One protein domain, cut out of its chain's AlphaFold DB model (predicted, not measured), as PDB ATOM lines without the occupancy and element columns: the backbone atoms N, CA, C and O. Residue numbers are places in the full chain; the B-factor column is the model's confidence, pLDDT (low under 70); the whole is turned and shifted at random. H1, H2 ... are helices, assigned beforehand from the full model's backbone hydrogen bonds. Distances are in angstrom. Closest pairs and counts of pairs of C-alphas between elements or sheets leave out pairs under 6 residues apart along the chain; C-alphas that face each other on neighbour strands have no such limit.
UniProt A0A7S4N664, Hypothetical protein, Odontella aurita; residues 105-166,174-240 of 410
ATOM      1  N   ALA A 105     -11.327 -58.745  13.558       83.69
ATOM      2  CA  ALA A 105     -12.766 -58.668  13.290       83.69
ATOM      3  C   ALA A 105     -13.369 -57.349  13.809       83.69
ATOM      4  O   ALA A 105     -14.148 -56.691  13.113       83.69
ATOM      5  N   ARG A 106     -12.929 -56.885  14.990       86.94
ATOM      6  CA  ARG A 106     -13.340 -55.578  15.538       86.94
ATOM      7  C   ARG A 106     -12.898 -54.406  14.659       86.94
ATOM      8  O   ARG A 106     -13.691 -53.491  14.431       86.94
ATOM      9  N   LYS A 107     -11.664 -54.427  14.143       88.62
ATOM     10  CA  LYS A 107     -11.155 -53.387  13.230       88.62
ATOM     11  C   LYS A 107     -11.954 -53.353  11.926       88.62
ATOM     12  O   LYS A 107     -12.393 -52.279  11.517       88.62
ATOM     13  N   LEU A 108     -12.188 -54.507  11.303       85.25
ATOM     14  CA  LEU A 108     -12.944 -54.599  10.049       85.25
ATOM     15  C   LEU A 108     -14.392 -54.129  10.219       85.25
ATOM     16  O   LEU A 108     -14.899 -53.382   9.382       85.25
ATOM     17  N   ARG A 109     -15.030 -54.470  11.341       88.81
ATOM     18  CA  ARG A 109     -16.374 -53.983  11.673       88.81
ATOM     19  C   ARG A 109     -16.418 -52.465  11.849       88.81
ATOM     20  O   ARG A 109     -17.292 -51.815  11.283       88.81
ATOM     21  N   ALA A 110     -15.434 -51.884  12.537       91.44
ATOM     22  CA  ALA A 110     -15.324 -50.432  12.673       91.44
ATOM     23  C   ALA A 110     -15.136 -49.727  11.312       91.44
ATOM     24  O   ALA A 110     -15.710 -48.659  11.078       91.44
ATOM     25  N   VAL A 111     -14.370 -50.325  10.392       89.50
ATOM     26  CA  VAL A 111     -14.224 -49.825   9.015       89.50
ATOM     27  C   VAL A 111     -15.551 -49.906   8.259       89.50
ATOM     28  O   VAL A 111     -15.953 -48.916   7.642       89.50
ATOM     29  N   ALA A 112     -16.258 -51.036   8.342       87.75
ATOM     30  CA  ALA A 112     -17.560 -51.220   7.708       87.75
ATOM     31  C   ALA A 112     -18.589 -50.190   8.206       87.75
ATOM     32  O   ALA A 112     -19.236 -49.527   7.397       87.75
ATOM     33  N   ASP A 113     -18.675 -49.963   9.519       91.19
ATOM     34  CA  ASP A 113     -19.585 -48.972  10.100       91.19
ATOM     35  C   ASP A 113     -19.229 -47.537   9.674       91.19
ATOM     36  O   ASP A 113     -20.114 -46.724   9.371       91.19
ATOM     37  N   ARG A 114     -17.931 -47.215   9.567       94.25
ATOM     38  CA  ARG A 114     -17.474 -45.913   9.059       94.25
ATOM     39  C   ARG A 114     -17.884 -45.701   7.603       94.25
ATOM     40  O   ARG A 114     -18.343 -44.608   7.262       94.25
ATOM     41  N   LEU A 115     -17.723 -46.718   6.757       89.19
ATOM     42  CA  LEU A 115     -18.106 -46.666   5.346       89.19
ATOM     43  C   LEU A 115     -19.624 -46.582   5.179       89.19
ATOM     44  O   LEU A 115     -20.092 -45.752   4.398       89.19
ATOM     45  N   ARG A 116     -20.398 -47.307   5.991       91.81
ATOM     46  CA  ARG A 116     -21.862 -47.182   6.034       91.81
ATOM     47  C   ARG A 116     -22.289 -45.752   6.361       91.81
ATOM     48  O   ARG A 116     -23.108 -45.167   5.654       91.81
ATOM     49  N   ALA A 117     -21.657 -45.124   7.354       93.19
ATOM     50  CA  ALA A 117     -21.919 -43.724   7.689       93.19
ATOM     51  C   ALA A 117     -21.533 -42.745   6.556       93.19
ATOM     52  O   ALA A 117     -22.144 -41.682   6.408       93.19
ATOM     53  N   VAL A 118     -20.510 -43.057   5.750       91.12
ATOM     54  CA  VAL A 118     -20.167 -42.283   4.542       91.12
ATOM     55  C   VAL A 118     -21.237 -42.457   3.463       91.12
ATOM     56  O   VAL A 118     -21.709 -41.444   2.939       91.12
ATOM     57  N   ALA A 119     -21.670 -43.689   3.195       87.88
ATOM     58  CA  ALA A 119     -22.733 -43.996   2.242       87.88
ATOM     59  C   ALA A 119     -24.046 -43.288   2.610       87.88
ATOM     60  O   ALA A 119     -24.634 -42.595   1.779       87.88
ATOM     61  N   ASP A 120     -24.447 -43.335   3.882       93.06
ATOM     62  CA  ASP A 120     -25.647 -42.654   4.375       93.06
ATOM     63  C   ASP A 120     -25.571 -41.134   4.206       93.06
ATOM     64  O   ASP A 120     -26.543 -40.490   3.795       93.06
ATOM     65  N   ARG A 121     -24.413 -40.526   4.495       94.31
ATOM     66  CA  ARG A 121     -24.209 -39.085   4.277       94.31
ATOM     67  C   ARG A 121     -24.278 -38.725   2.797       94.31
ATOM     68  O   ARG A 121     -24.920 -37.728   2.460       94.31
ATOM     69  N   ALA A 122     -23.659 -39.521   1.926       87.94
ATOM     70  CA  ALA A 122     -23.707 -39.319   0.481       87.94
ATOM     71  C   ALA A 122     -25.147 -39.432  -0.043       87.94
ATOM     72  O   ALA A 122     -25.624 -38.525  -0.727       87.94
ATOM     73  N   ARG A 123     -25.884 -40.461   0.387       91.94
ATOM     74  CA  ARG A 123     -27.292 -40.676   0.038       91.94
ATOM     75  C   ARG A 123     -28.187 -39.530   0.502       91.94
ATOM     76  O   ARG A 123     -28.967 -39.011  -0.291       91.94
ATOM     77  N   ARG A 124     -28.048 -39.069   1.752       94.25
ATOM     78  CA  ARG A 124     -28.799 -37.904   2.267       94.25
ATOM     79  C   ARG A 124     -28.476 -36.630   1.489       94.25
ATOM     80  O   ARG A 124     -29.368 -35.817   1.257       94.25
ATOM     81  N   LYS A 125     -27.211 -36.436   1.102       93.31
ATOM     82  CA  LYS A 125     -26.780 -35.285   0.297       93.31
ATOM     83  C   LYS A 125     -27.402 -35.326  -1.097       93.31
ATOM     84  O   LYS A 125     -27.904 -34.299  -1.538       93.31
ATOM     85  N   TRP A 126     -27.417 -36.490  -1.742       91.81
ATOM     86  CA  TRP A 126     -28.067 -36.697  -3.035       91.81
ATOM     87  C   TRP A 126     -29.588 -36.501  -2.958       91.81
ATOM     88  O   TRP A 126     -30.131 -35.708  -3.715       91.81
ATOM     89  N   GLN A 127     -30.276 -37.099  -1.979       92.56
ATOM     90  CA  GLN A 127     -31.732 -36.950  -1.811       92.56
ATOM     91  C   GLN A 127     -32.180 -35.500  -1.576       92.56
ATOM     92  O   GLN A 127     -33.286 -35.114  -1.951       92.56
ATOM     93  N   LYS A 128     -31.330 -34.689  -0.935       93.00
ATOM     94  CA  LYS A 128     -31.575 -33.254  -0.725       93.00
ATOM     95  C   LYS A 128     -31.069 -32.386  -1.877       93.00
ATOM     96  O   LYS A 128     -31.369 -31.192  -1.898       93.00
ATOM     97  N   ALA A 129     -30.286 -32.941  -2.800       90.75
ATOM     98  CA  ALA A 129     -29.772 -32.192  -3.929       90.75
ATOM     99  C   ALA A 129     -30.931 -31.829  -4.859       90.75
ATOM    100  O   ALA A 129     -31.752 -32.658  -5.247       90.75
ATOM    101  N   ARG A 130     -30.998 -30.549  -5.211       92.62
ATOM    102  CA  ARG A 130     -31.820 -30.071  -6.317       92.62
ATOM    103  C   ARG A 130     -30.885 -29.737  -7.475       92.62
ATOM    104  O   ARG A 130     -29.778 -29.257  -7.200       92.62
ATOM    105  N   PRO A 131     -31.312 -29.950  -8.732       89.75
ATOM    106  CA  PRO A 131     -30.577 -29.459  -9.886       89.75
ATOM    107  C   PRO A 131     -30.267 -27.980  -9.688       89.75
ATOM    108  O   PRO A 131     -31.157 -27.177  -9.385       89.75
ATOM    109  N   ARG A 132     -28.986 -27.621  -9.784       91.88
ATOM    110  CA  ARG A 132     -28.590 -26.216  -9.703       91.88
ATOM    111  C   ARG A 132     -29.000 -25.543 -10.997       91.88
ATOM    112  O   ARG A 132     -28.748 -26.068 -12.077       91.88
ATOM    113  N   THR A 133     -29.591 -24.357 -10.897       95.38
ATOM    114  CA  THR A 133     -29.871 -23.573 -12.103       95.38
ATOM    115  C   THR A 133     -28.554 -23.188 -12.776       95.38
ATOM    116  O   THR A 133     -27.531 -23.018 -12.108       95.38
ATOM    117  N   ALA A 134     -28.562 -23.005 -14.095       94.81
ATOM    118  CA  ALA A 134     -27.348 -22.704 -14.856       94.81
ATOM    119  C   ALA A 134     -26.571 -21.491 -14.294       94.81
ATOM    120  O   ALA A 134     -25.345 -21.515 -14.196       94.81
ATOM    121  N   ILE A 135     -27.288 -20.466 -13.814       96.31
ATOM    122  CA  ILE A 135     -26.684 -19.293 -13.167       96.31
ATOM    123  C   ILE A 135     -26.046 -19.621 -11.808       96.31
ATOM    124  O   ILE A 135     -25.035 -19.023 -11.447       96.31
ATOM    125  N   GLN A 136     -26.603 -20.558 -11.033       96.06
ATOM    126  CA  GLN A 136     -25.994 -21.000  -9.776       96.06
ATOM    127  C   GLN A 136     -24.695 -21.758 -10.034       96.06
ATOM    128  O   GLN A 136     -23.720 -21.514  -9.326       96.06
ATOM    129  N   VAL A 137     -24.670 -22.625 -11.055       95.50
ATOM    130  CA  VAL A 137     -23.456 -23.339 -11.479       95.50
ATOM    131  C   VAL A 137     -22.385 -22.332 -11.887       95.50
ATOM    132  O   VAL A 137     -21.300 -22.344 -11.310       95.50
ATOM    133  N   PHE A 138     -22.732 -21.391 -12.770       96.44
ATOM    134  CA  PHE A 138     -21.843 -20.318 -13.216       96.44
ATOM    135  C   PHE A 138     -21.282 -19.483 -12.056       96.44
ATOM    136  O   PHE A 138     -20.083 -19.257 -11.970       96.44
ATOM    137  N   LYS A 139     -22.126 -19.078 -11.096       96.25
ATOM    138  CA  LYS A 139     -21.701 -18.305  -9.909       96.25
ATOM    139  C   LYS A 139     -20.788 -19.081  -8.952       96.25
ATOM    140  O   LYS A 139     -20.118 -18.468  -8.111       96.25
ATOM    141  N   SER A 140     -20.837 -20.410  -8.986       94.56
ATOM    142  CA  SER A 140     -20.003 -21.281  -8.151       94.56
ATOM    143  C   SER A 140     -18.702 -21.718  -8.819       94.56
ATOM    144  O   SER A 140     -17.861 -22.284  -8.129       94.56
ATOM    145  N   ASP A 141     -18.541 -21.443 -10.112       95.50
ATOM    146  CA  ASP A 141     -17.350 -21.773 -10.886       95.50
ATOM    147  C   ASP A 141     -16.168 -20.876 -10.436       95.50
ATOM    148  O   ASP A 141     -16.301 -19.644 -10.453       95.50
ATOM    149  N   PRO A 142     -15.058 -21.452  -9.933       95.62
ATOM    150  CA  PRO A 142     -13.925 -20.680  -9.424       95.62
ATOM    151  C   PRO A 142     -13.263 -19.839 -10.517       95.62
ATOM    152  O   PRO A 142     -12.927 -18.685 -10.249       95.62
ATOM    153  N   ASP A 143     -13.189 -20.356 -11.743       95.44
ATOM    154  CA  ASP A 143     -12.544 -19.677 -12.869       95.44
ATOM    155  C   ASP A 143     -13.329 -18.415 -13.246       95.44
ATOM    156  O   ASP A 143     -12.764 -17.346 -13.464       95.44
ATOM    157  N   VAL A 144     -14.664 -18.497 -13.210       96.50
ATOM    158  CA  VAL A 144     -15.557 -17.350 -13.440       96.50
ATOM    159  C   VAL A 144     -15.369 -16.273 -12.370       96.50
ATOM    160  O   VAL A 144     -15.413 -15.078 -12.669       96.50
ATOM    161  N   ARG A 145     -15.172 -16.668 -11.107       95.75
ATOM    162  CA  ARG A 145     -14.916 -15.709 -10.019       95.75
ATOM    163  C   ARG A 145     -13.553 -15.057 -10.158       95.75
ATOM    164  O   ARG A 145     -13.433 -13.865  -9.885       95.75
ATOM    165  N   GLU A 146     -12.546 -15.824 -10.552       96.19
ATOM    166  CA  GLU A 146     -11.211 -15.301 -10.795       96.19
ATOM    167  C   GLU A 146     -11.205 -14.318 -11.966       96.19
ATOM    168  O   GLU A 146     -10.726 -13.195 -11.811       96.19
ATOM    169  N   GLU A 147     -11.842 -14.673 -13.082       97.00
ATOM    170  CA  GLU A 147     -12.006 -13.786 -14.233       97.00
ATOM    171  C   GLU A 147     -12.756 -12.498 -13.844       97.00
ATOM    172  O   GLU A 147     -12.326 -11.398 -14.194       97.00
ATOM    173  N   ALA A 148     -13.825 -12.596 -13.046       96.56
ATOM    174  CA  ALA A 148     -14.537 -11.425 -12.530       96.56
ATOM    175  C   ALA A 148     -13.630 -10.526 -11.667       96.56
ATOM    176  O   ALA A 148     -13.658  -9.301 -11.799       96.56
ATOM    177  N   MET A 149     -12.791 -11.111 -10.802       96.25
ATOM    178  CA  MET A 149     -11.813 -10.353 -10.014       96.25
ATOM    179  C   MET A 149     -10.768  -9.667 -10.902       96.25
ATOM    180  O   MET A 149     -10.404  -8.521 -10.635       96.25
ATOM    181  N   GLN A 150     -10.299 -10.338 -11.956       95.44
ATOM    182  CA  GLN A 150      -9.342  -9.774 -12.908       95.44
ATOM    183  C   GLN A 150      -9.949  -8.598 -13.689       95.44
ATOM    184  O   GLN A 150      -9.333  -7.531 -13.733       95.44
ATOM    185  N   ARG A 151     -11.181  -8.732 -14.202       96.88
ATOM    186  CA  ARG A 151     -11.910  -7.647 -14.890       96.88
ATOM    187  C   ARG A 151     -12.110  -6.425 -13.995       96.88
ATOM    188  O   ARG A 151     -11.883  -5.297 -14.425       96.88
ATOM    189  N   LEU A 152     -12.465  -6.635 -12.725       96.12
ATOM    190  CA  LEU A 152     -12.608  -5.542 -11.757       96.12
ATOM    191  C   LEU A 152     -11.277  -4.840 -11.469       96.12
ATOM    192  O   LEU A 152     -11.239  -3.613 -11.365       96.12
ATOM    193  N   ARG A 153     -10.176  -5.593 -11.355       93.69
ATOM    194  CA  ARG A 153      -8.832  -5.016 -11.193       93.69
ATOM    195  C   ARG A 153      -8.444  -4.180 -12.413       93.69
ATOM    196  O   ARG A 153      -8.003  -3.050 -12.235       93.69
ATOM    197  N   GLN A 154      -8.666  -4.696 -13.623       93.19
ATOM    198  CA  GLN A 154      -8.397  -3.980 -14.874       93.19
ATOM    199  C   GLN A 154      -9.225  -2.695 -14.982       93.19
ATOM    200  O   GLN A 154      -8.653  -1.624 -15.166       93.19
ATOM    201  N   SER A 155     -10.539  -2.765 -14.745       93.81
ATOM    202  CA  SER A 155     -11.424  -1.594 -14.787       93.81
ATOM    203  C   SER A 155     -11.002  -0.503 -13.796       93.81
ATOM    204  O   SER A 155     -11.031   0.676 -14.143       93.81
ATOM    205  N   ARG A 156     -10.571  -0.870 -12.579       91.81
ATOM    206  CA  ARG A 156     -10.056   0.093 -11.588       91.81
ATOM    207  C   ARG A 156      -8.723   0.711 -12.021       91.81
ATOM    208  O   ARG A 156      -8.484   1.884 -11.743       91.81
ATOM    209  N   CYS A 157      -7.849  -0.054 -12.678       89.06
ATOM    210  CA  CYS A 157      -6.607   0.478 -13.244       89.06
ATOM    211  C   CYS A 157      -6.896   1.483 -14.368       89.06
ATOM    212  O   CYS A 157      -6.351   2.584 -14.348       89.06
ATOM    213  N   GLU A 158      -7.801   1.152 -15.291       91.00
ATOM    214  CA  GLU A 158      -8.198   2.040 -16.390       91.00
ATOM    215  C   GLU A 158      -8.839   3.344 -15.893       91.00
ATOM    216  O   GLU A 158      -8.542   4.421 -16.411       91.00
ATOM    217  N   GLU A 159      -9.691   3.273 -14.868       90.88
ATOM    218  CA  GLU A 159     -10.324   4.449 -14.260       90.88
ATOM    219  C   GLU A 159      -9.296   5.370 -13.585       90.88
ATOM    220  O   GLU A 159      -9.344   6.590 -13.751       90.88
ATOM    221  N   LYS A 160      -8.294   4.803 -12.899       86.75
ATOM    222  CA  LYS A 160      -7.182   5.579 -12.325       86.75
ATOM    223  C   LYS A 160      -6.328   6.260 -13.393       86.75
ATOM    224  O   LYS A 160      -5.971   7.424 -13.216       86.75
ATOM    225  N   CYS A 161      -6.039   5.564 -14.495       87.12
ATOM    226  CA  CYS A 161      -5.313   6.139 -15.627       87.12
ATOM    227  C   CYS A 161      -6.071   7.328 -16.235       87.12
ATOM    228  O   CYS A 161      -5.457   8.352 -16.525       87.12
ATOM    229  N   LYS A 162      -7.400   7.233 -16.367       91.25
ATOM    230  CA  LYS A 162      -8.243   8.337 -16.861       91.25
ATOM    231  C   LYS A 162      -8.263   9.543 -15.915       91.25
ATOM    232  O   LYS A 162      -8.320  10.673 -16.386       91.25
ATOM    233  N   ASN A 163      -8.146   9.317 -14.607       91.00
ATOM    234  CA  ASN A 163      -8.162  10.369 -13.583       91.00
ATOM    235  C   ASN A 163      -6.768  10.955 -13.258       91.00
ATOM    236  O   ASN A 163      -6.604  11.644 -12.248       91.00
ATOM    237  N   GLY A 164      -5.743  10.672 -14.074       88.25
ATOM    238  CA  GLY A 164      -4.405  11.268 -13.949       88.25
ATOM    239  C   GLY A 164      -3.605  10.854 -12.706       88.25
ATOM    240  O   GLY A 164      -2.579  11.461 -12.412       88.25
ATOM    241  N   HIS A 165      -4.042   9.833 -11.961       73.94
ATOM    242  CA  HIS A 165      -3.343   9.362 -10.763       73.94
ATOM    243  C   HIS A 165      -2.333   8.265 -11.118       73.94
ATOM    244  O   HIS A 165      -2.648   7.075 -11.125       73.94
ATOM    245  N   VAL A 166      -1.094   8.678 -11.391       65.12
ATOM    246  CA  VAL A 166       0.047   7.782 -11.633       65.12
ATOM    247  C   VAL A 166       0.706   7.441 -10.290       65.12
ATOM    248  O   VAL A 166       1.735   7.993  -9.922       65.12
ATOM    249  N   PRO A 174     -10.991  -6.384  -4.606       89.50
ATOM    250  CA  PRO A 174     -12.380  -6.062  -4.910       89.50
ATOM    251  C   PRO A 174     -13.309  -6.665  -3.854       89.50
ATOM    252  O   PRO A 174     -13.115  -7.802  -3.416       89.50
ATOM    253  N   GLU A 175     -14.318  -5.902  -3.436       95.00
ATOM    254  CA  GLU A 175     -15.262  -6.369  -2.429       95.00
ATOM    255  C   GLU A 175     -16.112  -7.518  -2.980       95.00
ATOM    256  O   GLU A 175     -16.422  -7.592  -4.172       95.00
ATOM    257  N   ARG A 176     -16.561  -8.418  -2.098       94.69
ATOM    258  CA  ARG A 176     -17.381  -9.577  -2.487       94.69
ATOM    259  C   ARG A 176     -18.662  -9.175  -3.235       94.69
ATOM    260  O   ARG A 176     -19.117  -9.916  -4.108       94.69
ATOM    261  N   ALA A 177     -19.238  -8.020  -2.897       95.50
ATOM    262  CA  ALA A 177     -20.416  -7.475  -3.567       95.50
ATOM    263  C   ALA A 177     -20.119  -7.060  -5.020       95.50
ATOM    264  O   ALA A 177     -20.931  -7.336  -5.905       95.50
ATOM    265  N   ASP A 178     -18.948  -6.475  -5.276       96.12
ATOM    266  CA  ASP A 178     -18.511  -6.085  -6.621       96.12
ATOM    267  C   ASP A 178     -18.275  -7.315  -7.495       96.12
ATOM    268  O   ASP A 178     -18.790  -7.385  -8.611       96.12
ATOM    269  N   VAL A 179     -17.594  -8.335  -6.956       95.94
ATOM    270  CA  VAL A 179     -17.385  -9.613  -7.660       95.94
ATOM    271  C   VAL A 179     -18.727 -10.247  -8.023       95.94
ATOM    272  O   VAL A 179     -18.912 -10.710  -9.145       95.94
ATOM    273  N   HIS A 180     -19.709 -10.228  -7.115       96.12
ATOM    274  CA  HIS A 180     -21.039 -10.764  -7.410       96.12
ATOM    275  C   HIS A 180     -21.748 -10.009  -8.542       96.12
ATOM    276  O   HIS A 180     -22.356 -10.639  -9.411       96.12
ATOM    277  N   LYS A 181     -21.687  -8.670  -8.535       97.62
ATOM    278  CA  LYS A 181     -22.266  -7.833  -9.596       97.62
ATOM    279  C   LYS A 181     -21.604  -8.124 -10.942       97.62
ATOM    280  O   LYS A 181     -22.314  -8.281 -11.934       97.62
ATOM    281  N   GLU A 182     -20.282  -8.260 -10.962       97.81
ATOM    282  CA  GLU A 182     -19.537  -8.540 -12.189       97.81
ATOM    283  C   GLU A 182     -19.843  -9.935 -12.745       97.81
ATOM    284  O   GLU A 182     -20.148 -10.070 -13.927       97.81
ATOM    285  N   VAL A 183     -19.926 -10.965 -11.896       97.31
ATOM    286  CA  VAL A 183     -20.363 -12.307 -12.326       97.31
ATOM    287  C   VAL A 183     -21.775 -12.270 -12.934       97.31
ATOM    288  O   VAL A 183     -22.038 -12.925 -13.941       97.31
ATOM    289  N   CYS A 184     -22.705 -11.484 -12.378       97.25
ATOM    290  CA  CYS A 184     -24.039 -11.312 -12.971       97.25
ATOM    291  C   CYS A 184     -23.998 -10.614 -14.343       97.25
ATOM    292  O   CYS A 184     -24.768 -10.977 -15.239       97.25
ATOM    293  N   ARG A 185     -23.099  -9.638 -14.539       97.81
ATOM    294  CA  ARG A 185     -22.870  -9.011 -15.853       97.81
ATOM    295  C   ARG A 185     -22.297 -10.011 -16.854       97.81
ATOM    296  O   ARG A 185     -22.855 -10.151 -17.939       97.81
ATOM    297  N   MET A 186     -21.268 -10.766 -16.466       97.94
ATOM    298  CA  MET A 186     -20.672 -11.821 -17.295       97.94
ATOM    299  C   MET A 186     -21.717 -12.851 -17.734       97.94
ATOM    300  O   MET A 186     -21.797 -13.177 -18.915       97.94
ATOM    301  N   TRP A 187     -22.580 -13.301 -16.814       97.69
ATOM    302  CA  TRP A 187     -23.687 -14.212 -17.126       97.69
ATOM    303  C   TRP A 187     -24.630 -13.646 -18.199       97.69
ATOM    304  O   TRP A 187     -25.037 -14.349 -19.129       97.69
ATOM    305  N   SER A 188     -24.960 -12.359 -18.084       97.62
ATOM    306  CA  SER A 188     -25.865 -11.666 -19.007       97.62
ATOM    307  C   SER A 188     -25.254 -11.496 -20.403       97.62
ATOM    308  O   SER A 188     -25.990 -11.483 -21.385       97.62
ATOM    309  N   ALA A 189     -23.923 -11.456 -20.501       97.56
ATOM    310  CA  ALA A 189     -23.181 -11.403 -21.760       97.56
ATOM    311  C   ALA A 189     -22.941 -12.783 -22.409       97.56
ATOM    312  O   ALA A 189     -22.537 -12.846 -23.568       97.56
ATOM    313  N   LEU A 190     -23.172 -13.896 -21.698       96.69
ATOM    314  CA  LEU A 190     -22.983 -15.234 -22.271       96.69
ATOM    315  C   LEU A 190     -23.953 -15.518 -23.422       96.69
ATOM    316  O   LEU A 190     -25.143 -15.202 -23.329       96.69
ATOM    317  N   SER A 191     -23.456 -16.231 -24.440       97.81
ATOM    318  CA  SER A 191     -24.286 -16.789 -25.510       97.81
ATOM    319  C   SER A 191     -25.269 -17.840 -24.980       97.81
ATOM    320  O   SER A 191     -25.093 -18.412 -23.896       97.81
ATOM    321  N   LYS A 192     -26.312 -18.127 -25.768       97.56
ATOM    322  CA  LYS A 192     -27.328 -19.131 -25.430       97.56
ATOM    323  C   LYS A 192     -26.710 -20.525 -25.265       97.56
ATOM    324  O   LYS A 192     -27.030 -21.211 -24.298       97.56
ATOM    325  N   GLU A 193     -25.785 -20.900 -26.143       97.19
ATOM    326  CA  GLU A 193     -25.090 -22.193 -26.142       97.19
ATOM    327  C   GLU A 193     -24.249 -22.358 -24.872       97.19
ATOM    328  O   GLU A 193     -24.306 -23.392 -24.205       97.19
ATOM    329  N   ARG A 194     -23.519 -21.308 -24.462       96.50
ATOM    330  CA  ARG A 194     -22.761 -21.343 -23.203       96.50
ATOM    331  C   ARG A 194     -23.680 -21.489 -21.992       96.50
ATOM    332  O   ARG A 194     -23.384 -22.285 -21.104       96.50
ATOM    333  N   ARG A 195     -24.816 -20.781 -21.953       97.38
ATOM    334  CA  ARG A 195     -25.804 -20.938 -20.866       97.38
ATOM    335  C   ARG A 195     -26.385 -22.355 -20.818       97.38
ATOM    336  O   ARG A 195     -26.557 -22.885 -19.724       97.38
ATOM    337  N   GLN A 196     -26.635 -22.978 -21.973       96.44
ATOM    338  CA  GLN A 196     -27.063 -24.380 -22.060       96.44
ATOM    339  C   GLN A 196     -25.991 -25.343 -21.535       96.44
ATOM    340  O   GLN A 196     -26.322 -26.261 -20.792       96.44
ATOM    341  N   SER A 197     -24.706 -25.100 -21.820       96.25
ATOM    342  CA  SER A 197     -23.621 -25.905 -21.242       96.25
ATOM    343  C   SER A 197     -23.614 -25.857 -19.708       96.25
ATOM    344  O   SER A 197     -23.473 -26.895 -19.063       96.25
ATOM    345  N   TYR A 198     -23.834 -24.685 -19.102       95.88
ATOM    346  CA  TYR A 198     -23.956 -24.573 -17.643       95.88
ATOM    347  C   TYR A 198     -25.231 -25.222 -17.086       95.88
ATOM    348  O   TYR A 198     -25.194 -25.739 -15.971       95.88
ATOM    349  N   ALA A 199     -26.337 -25.223 -17.840       94.31
ATOM    350  CA  ALA A 199     -27.542 -25.966 -17.469       94.31
ATOM    351  C   ALA A 199     -27.253 -27.473 -17.411       94.31
ATOM    352  O   ALA A 199     -27.495 -28.097 -16.381       94.31
ATOM    353  N   HIS A 200     -26.612 -28.009 -18.451       93.00
ATOM    354  CA  HIS A 200     -26.228 -29.417 -18.514       93.00
ATOM    355  C   HIS A 200     -25.251 -29.811 -17.391       93.00
ATOM    356  O   HIS A 200     -25.415 -30.841 -16.746       93.00
ATOM    357  N   ARG A 201     -24.275 -28.952 -17.057       92.75
ATOM    358  CA  ARG A 201     -23.409 -29.159 -15.877       92.75
ATOM    359  C   ARG A 201     -24.203 -29.198 -14.565       92.75
ATOM    360  O   ARG A 201     -23.831 -29.928 -13.651       92.75
ATOM    361  N   GLY A 202     -25.265 -28.400 -14.449       91.50
ATOM    362  CA  GLY A 202     -26.137 -28.369 -13.272       91.50
ATOM    363  C   GLY A 202     -26.961 -29.640 -13.090       91.50
ATOM    364  O   GLY A 202     -27.161 -30.061 -11.949       91.50
ATOM    365  N   GLU A 203     -27.388 -30.251 -14.195       90.56
ATOM    366  CA  GLU A 203     -28.042 -31.564 -14.228       90.56
ATOM    367  C   GLU A 203     -27.047 -32.668 -13.846       90.56
ATOM    368  O   GLU A 203     -27.261 -33.373 -12.859       90.56
ATOM    369  N   ASN A 204     -25.889 -32.710 -14.514       91.62
ATOM    370  CA  ASN A 204     -24.855 -33.722 -14.274       91.62
ATOM    371  C   ASN A 204     -24.321 -33.710 -12.833       91.62
ATOM    372  O   ASN A 204     -23.917 -34.748 -12.320       91.62
ATOM    373  N   ALA A 205     -24.343 -32.561 -12.148       90.50
ATOM    374  CA  ALA A 205     -23.909 -32.467 -10.756       90.50
ATOM    375  C   ALA A 205     -24.787 -33.289  -9.791       90.50
ATOM    376  O   ALA A 205     -24.301 -33.735  -8.748       90.50
ATOM    377  N   VAL A 206     -26.075 -33.483 -10.101       90.25
ATOM    378  CA  VAL A 206     -26.957 -34.355  -9.308       90.25
ATOM    379  C   VAL A 206     -26.635 -35.821  -9.594       90.25
ATOM    380  O   VAL A 206     -26.520 -36.604  -8.650       90.25
ATOM    381  N   ASP A 207     -26.393 -36.163 -10.857       90.31
ATOM    382  CA  ASP A 207     -26.003 -37.514 -11.275       90.31
ATOM    383  C   ASP A 207     -24.630 -37.914 -10.713       90.31
ATOM    384  O   ASP A 207     -24.423 -39.056 -10.309       90.31
ATOM    385  N   ASP A 208     -23.685 -36.974 -10.621       87.69
ATOM    386  CA  ASP A 208     -22.393 -37.179  -9.960       87.69
ATOM    387  C   ASP A 208     -22.575 -37.502  -8.470       87.69
ATOM    388  O   ASP A 208     -21.912 -38.395  -7.937       87.69
ATOM    389  N   LEU A 209     -23.492 -36.807  -7.782       87.06
ATOM    390  CA  LEU A 209     -23.821 -37.104  -6.385       87.06
ATOM    391  C   LEU A 209     -24.502 -38.468  -6.235       87.06
ATOM    392  O   LEU A 209     -24.233 -39.157  -5.250       87.06
ATOM    393  N   GLN A 210     -25.337 -38.864  -7.198       92.81
ATOM    394  CA  GLN A 210     -25.933 -40.197  -7.235       92.81
ATOM    395  C   GLN A 210     -24.853 -41.272  -7.378       92.81
ATOM    396  O   GLN A 210     -24.757 -42.157  -6.530       92.81
ATOM    397  N   ARG A 211     -23.981 -41.148  -8.387       91.44
ATOM    398  CA  ARG A 211     -22.867 -42.079  -8.623       91.44
ATOM    399  C   ARG A 211     -21.939 -42.178  -7.414       91.44
ATOM    400  O   ARG A 211     -21.484 -43.265  -7.068       91.44
ATOM    401  N   ALA A 212     -21.674 -41.059  -6.737       86.50
ATOM    402  CA  ALA A 212     -20.886 -41.053  -5.508       86.50
ATOM    403  C   ALA A 212     -21.587 -41.789  -4.352       86.50
ATOM    404  O   ALA A 212     -20.924 -42.494  -3.592       86.50
ATOM    405  N   ALA A 213     -22.910 -41.648  -4.219       88.38
ATOM    406  CA  ALA A 213     -23.689 -42.371  -3.217       88.38
ATOM    407  C   ALA A 213     -23.715 -43.882  -3.495       88.38
ATOM    408  O   ALA A 213     -23.448 -44.664  -2.586       88.38
ATOM    409  N   GLU A 214     -23.946 -44.285  -4.745       92.31
ATOM    410  CA  GLU A 214     -23.923 -45.690  -5.178       92.31
ATOM    411  C   GLU A 214     -22.546 -46.329  -4.957       92.31
ATOM    412  O   GLU A 214     -22.449 -47.437  -4.426       92.31
ATOM    413  N   LYS A 215     -21.466 -45.610  -5.292       92.88
ATOM    414  CA  LYS A 215     -20.092 -46.066  -5.045       92.88
ATOM    415  C   LYS A 215     -19.826 -46.277  -3.553       92.88
ATOM    416  O   LYS A 215     -19.314 -47.326  -3.172       92.88
ATOM    417  N   ALA A 216     -20.195 -45.310  -2.712       86.75
ATOM    418  CA  ALA A 216     -20.007 -45.420  -1.268       86.75
ATOM    419  C   ALA A 216     -20.818 -46.584  -0.669       86.75
ATOM    420  O   ALA A 216     -20.342 -47.277   0.229       86.75
ATOM    421  N   GLU A 217     -22.026 -46.836  -1.179       89.81
ATOM    422  CA  GLU A 217     -22.840 -47.983  -0.770       89.81
ATOM    423  C   GLU A 217     -22.200 -49.317  -1.184       89.81
ATOM    424  O   GLU A 217     -22.159 -50.253  -0.385       89.81
ATOM    425  N   ALA A 218     -21.644 -49.405  -2.395       90.00
ATOM    426  CA  ALA A 218     -20.922 -50.590  -2.852       90.00
ATOM    427  C   ALA A 218     -19.685 -50.879  -1.983       90.00
ATOM    428  O   ALA A 218     -19.504 -52.013  -1.539       90.00
ATOM    429  N   GLU A 219     -18.878 -49.857  -1.681       86.38
ATOM    430  CA  GLU A 219     -17.713 -49.970  -0.789       86.38
ATOM    431  C   GLU A 219     -18.122 -50.417   0.624       86.38
ATOM    432  O   GLU A 219     -17.496 -51.311   1.197       86.38
ATOM    433  N   SER A 220     -19.220 -49.870   1.159       91.06
ATOM    434  CA  SER A 220     -19.782 -50.298   2.447       91.06
ATOM    435  C   SER A 220     -20.166 -51.778   2.442       91.06
ATOM    436  O   SER A 220     -19.820 -52.502   3.372       91.06
ATOM    437  N   ARG A 221     -20.839 -52.265   1.389       92.50
ATOM    438  CA  ARG A 221     -21.240 -53.682   1.281       92.50
ATOM    439  C   ARG A 221     -20.039 -54.625   1.196       92.50
ATOM    440  O   ARG A 221     -20.100 -55.730   1.732       92.50
ATOM    441  N   VAL A 222     -18.962 -54.220   0.520       88.44
ATOM    442  CA  VAL A 222     -17.723 -55.012   0.454       88.44
ATOM    443  C   VAL A 222     -17.081 -55.117   1.837       88.44
ATOM    444  O   VAL A 222     -16.751 -56.220   2.267       88.44
ATOM    445  N   ALA A 223     -16.981 -54.003   2.566       83.69
ATOM    446  CA  ALA A 223     -16.428 -53.996   3.919       83.69
ATOM    447  C   ALA A 223     -17.266 -54.825   4.909       83.69
ATOM    448  O   ALA A 223     -16.712 -55.548   5.730       83.69
ATOM    449  N   GLU A 224     -18.597 -54.784   4.801       90.62
ATOM    450  CA  GLU A 224     -19.493 -55.627   5.605       90.62
ATOM    451  C   GLU A 224     -19.287 -57.124   5.343       90.62
ATOM    452  O   GLU A 224     -19.265 -57.916   6.284       90.62
ATOM    453  N   ARG A 225     -19.114 -57.521   4.075       92.81
ATOM    454  CA  ARG A 225     -18.817 -58.918   3.722       92.81
ATOM    455  C   ARG A 225     -17.470 -59.364   4.282       92.81
ATOM    456  O   ARG A 225     -17.391 -60.468   4.806       92.81
ATOM    457  N   ALA A 226     -16.449 -58.510   4.207       82.88
ATOM    458  CA  ALA A 226     -15.135 -58.793   4.782       82.88
ATOM    459  C   ALA A 226     -15.207 -58.953   6.309       82.88
ATOM    460  O   ALA A 226     -14.666 -59.912   6.853       82.88
ATOM    461  N   ALA A 227     -15.943 -58.071   6.995       86.31
ATOM    462  CA  ALA A 227     -16.158 -58.179   8.436       86.31
ATOM    463  C   ALA A 227     -16.876 -59.486   8.808       86.31
ATOM    464  O   ALA A 227     -16.413 -60.197   9.695       86.31
ATOM    465  N   ARG A 228     -17.952 -59.852   8.092       90.75
ATOM    466  CA  ARG A 228     -18.663 -61.121   8.325       90.75
ATOM    467  C   ARG A 228     -17.755 -62.333   8.108       90.75
ATOM    468  O   ARG A 228     -17.754 -63.238   8.931       90.75
ATOM    469  N   TYR A 229     -16.965 -62.336   7.037       87.12
ATOM    470  CA  TYR A 229     -16.028 -63.423   6.756       87.12
ATOM    471  C   TYR A 229     -14.981 -63.586   7.871       87.12
ATOM    472  O   TYR A 229     -14.693 -64.704   8.293       87.12
ATOM    473  N   ALA A 230     -14.451 -62.481   8.404       83.06
ATOM    474  CA  ALA A 230     -13.519 -62.515   9.530       83.06
ATOM    475  C   ALA A 230     -14.170 -63.032  10.828       83.06
ATOM    476  O   ALA A 230     -13.530 -63.770  11.584       83.06
ATOM    477  N   GLU A 231     -15.436 -62.682  11.079       86.75
ATOM    478  CA  GLU A 231     -16.223 -63.205  12.206       86.75
ATOM    479  C   GLU A 231     -16.449 -64.725  12.070       86.75
ATOM    480  O   GLU A 231     -16.168 -65.468  13.012       86.75
ATOM    481  N   GLU A 232     -16.866 -65.203  10.891       88.56
ATOM    482  CA  GLU A 232     -17.085 -66.631  10.600       88.56
ATOM    483  C   GLU A 232     -15.790 -67.451  10.725       88.56
ATOM    484  O   GLU A 232     -15.766 -68.494  11.383       88.56
ATOM    485  N   LYS A 233     -14.681 -66.951  10.165       84.69
ATOM    486  CA  LYS A 233     -13.365 -67.598  10.265       84.69
ATOM    487  C   LYS A 233     -12.904 -67.697  11.720       84.69
ATOM    488  O   LYS A 233     -12.455 -68.758  12.144       84.69
ATOM    489  N   SER A 234     -13.081 -66.628  12.500       78.62
ATOM    490  CA  SER A 234     -12.728 -66.615  13.924       78.62
ATOM    491  C   SER A 234     -13.554 -67.620  14.737       78.62
ATOM    492  O   SER A 234     -13.008 -68.257  15.632       78.62
ATOM    493  N   ALA A 235     -14.838 -67.800  14.414       76.50
ATOM    494  CA  ALA A 235     -15.695 -68.785  15.073       76.50
ATOM    495  C   ALA A 235     -15.270 -70.233  14.754       76.50
ATOM    496  O   ALA A 235     -15.161 -71.055  15.661       76.50
ATOM    497  N   SER A 236     -14.944 -70.522  13.488       72.31
ATOM    498  CA  SER A 236     -14.538 -71.870  13.056       72.31
ATOM    499  C   SER A 236     -13.226 -72.357  13.692       72.31
ATOM    500  O   SER A 236     -13.104 -73.529  14.042       72.31
ATOM    501  N   THR A 237     -12.260 -71.460  13.926       65.88
ATOM    502  CA  THR A 237     -10.988 -71.800  14.587       65.88
ATOM    503  C   THR A 237     -11.183 -72.194  16.055       65.88
ATOM    504  O   THR A 237     -10.438 -73.021  16.579       65.88
ATOM    505  N   ILE A 238     -12.198 -71.637  16.727       58.50
ATOM    506  CA  ILE A 238     -12.488 -71.937  18.135       58.50
ATOM    507  C   ILE A 238     -13.117 -73.333  18.274       58.50
ATOM    508  O   ILE A 238     -12.745 -74.072  19.183       58.50
ATOM    509  N   GLU A 239     -13.995 -73.750  17.356       56.97
ATOM    510  CA  GLU A 239     -14.633 -75.078  17.415       56.97
ATOM    511  C   GLU A 239     -13.649 -76.236  17.168       56.97
ATOM    512  O   GLU A 239     -13.747 -77.281  17.814       56.97
ATOM    513  N   VAL A 240     -12.639 -76.045  16.309       54.81
ATOM    514  CA  VAL A 240     -11.604 -77.070  16.053       54.81
ATOM    515  C   VAL A 240     -10.634 -77.215  17.237       54.81
ATOM    516  O   VAL A 240     -10.137 -78.312  17.498       54.81
TER     517      VAL A 240
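AT A GLANCE: This is residues 105 to 166 and 174 to 240 of the 410 residues of the protein "Hypothetical protein" of Odontella aurita (UniProt A0A7S4N664). What does the model look like? It is a long, thin rod of helices: the very long H5 and the shorter H1 run side by side, opposite ways, as a two-helix arm, and near the first residues of H5 the short H2 leads to a small head in which H4 crosses H3. H3 lengthens the rod away from the arm, and both tips stick out: residues 158 to 164 at one end and 235 to 240 of H5 at the other. What is it made of, and how large is it? The printed part has 129 residues, with five named helices in the order H1 H2 H3 H4 H5 and no named strand; its class is all helix. It is extended, with a radius of gyration of the C-alphas of 25.4 A, and spans 93 by 35 by 18 A.

HOW THE PARTS SIT: What touches the longest helix? H5, residues 192 to 240, touches H1, residues 105 to 128, opposite ways at a shallow tilt of 23 degrees; their closest C-alphas, of Ala 119 and Ala 216, are 4.7 A apart. With residues 195 to 202 alone H5 touches H2, residues 134 to 140, the same way at a steep tilt of 67 degrees, only just short of about perpendicular; the closest C-alphas, of Ala 134 and Ala 199, are 4.2 A apart. How is the other end arranged? H4, residues 176 to 189, touches H2 opposite ways at a shallow tilt of 34 degrees, only just short of steep, with the C-alphas of Lys 139 and Val 183 closest at 6.6 A. H3, residues 142 to 162, touches H4 with residues 144 to 152 alone, about perpendicular at 80 degrees; the closest C-alphas, of Ala 148 and Glu 182, are 5.8 A apart. Which stay apart? H3 and H5 are apart, and H1 is apart from H2, H3 and H4. How do the helix backbones look? Every O i to N i+4 pair is within hydrogen-bond range in H1, H2, H3 and H4, and 42 of 45 are in H5.

IN THESE COORDINATES: Where does the longest helix run? H5 goes from C-alpha 192 at (-27.328, -19.131, -25.430) to C-alpha 240 at (-11.604, -77.070, 16.053), 73.0 A. How long are the others? H1, which begins at C-alpha 105 at (-12.766, -58.668, 13.290), measures 34.6 A, H3 30.5 A, H4 20.2 A and H2 10.0 A.

THE WHOLE: How far does it reach? The two C-alphas farthest apart, of Gly 164 and Val 240, are 93.6 A apart. Is the printed part cut? Residues 167 to 173 are not printed, in the link from H3 to H4, and C-alphas 166 and 174 are 19.8 A apart; the links H1 to H2, H2 to H3 and H4 to H5 are tight. Where is confidence low? Residue 166 and residues 237 to 240 have pLDDT under 70, and the mean of the printed part is 90.6.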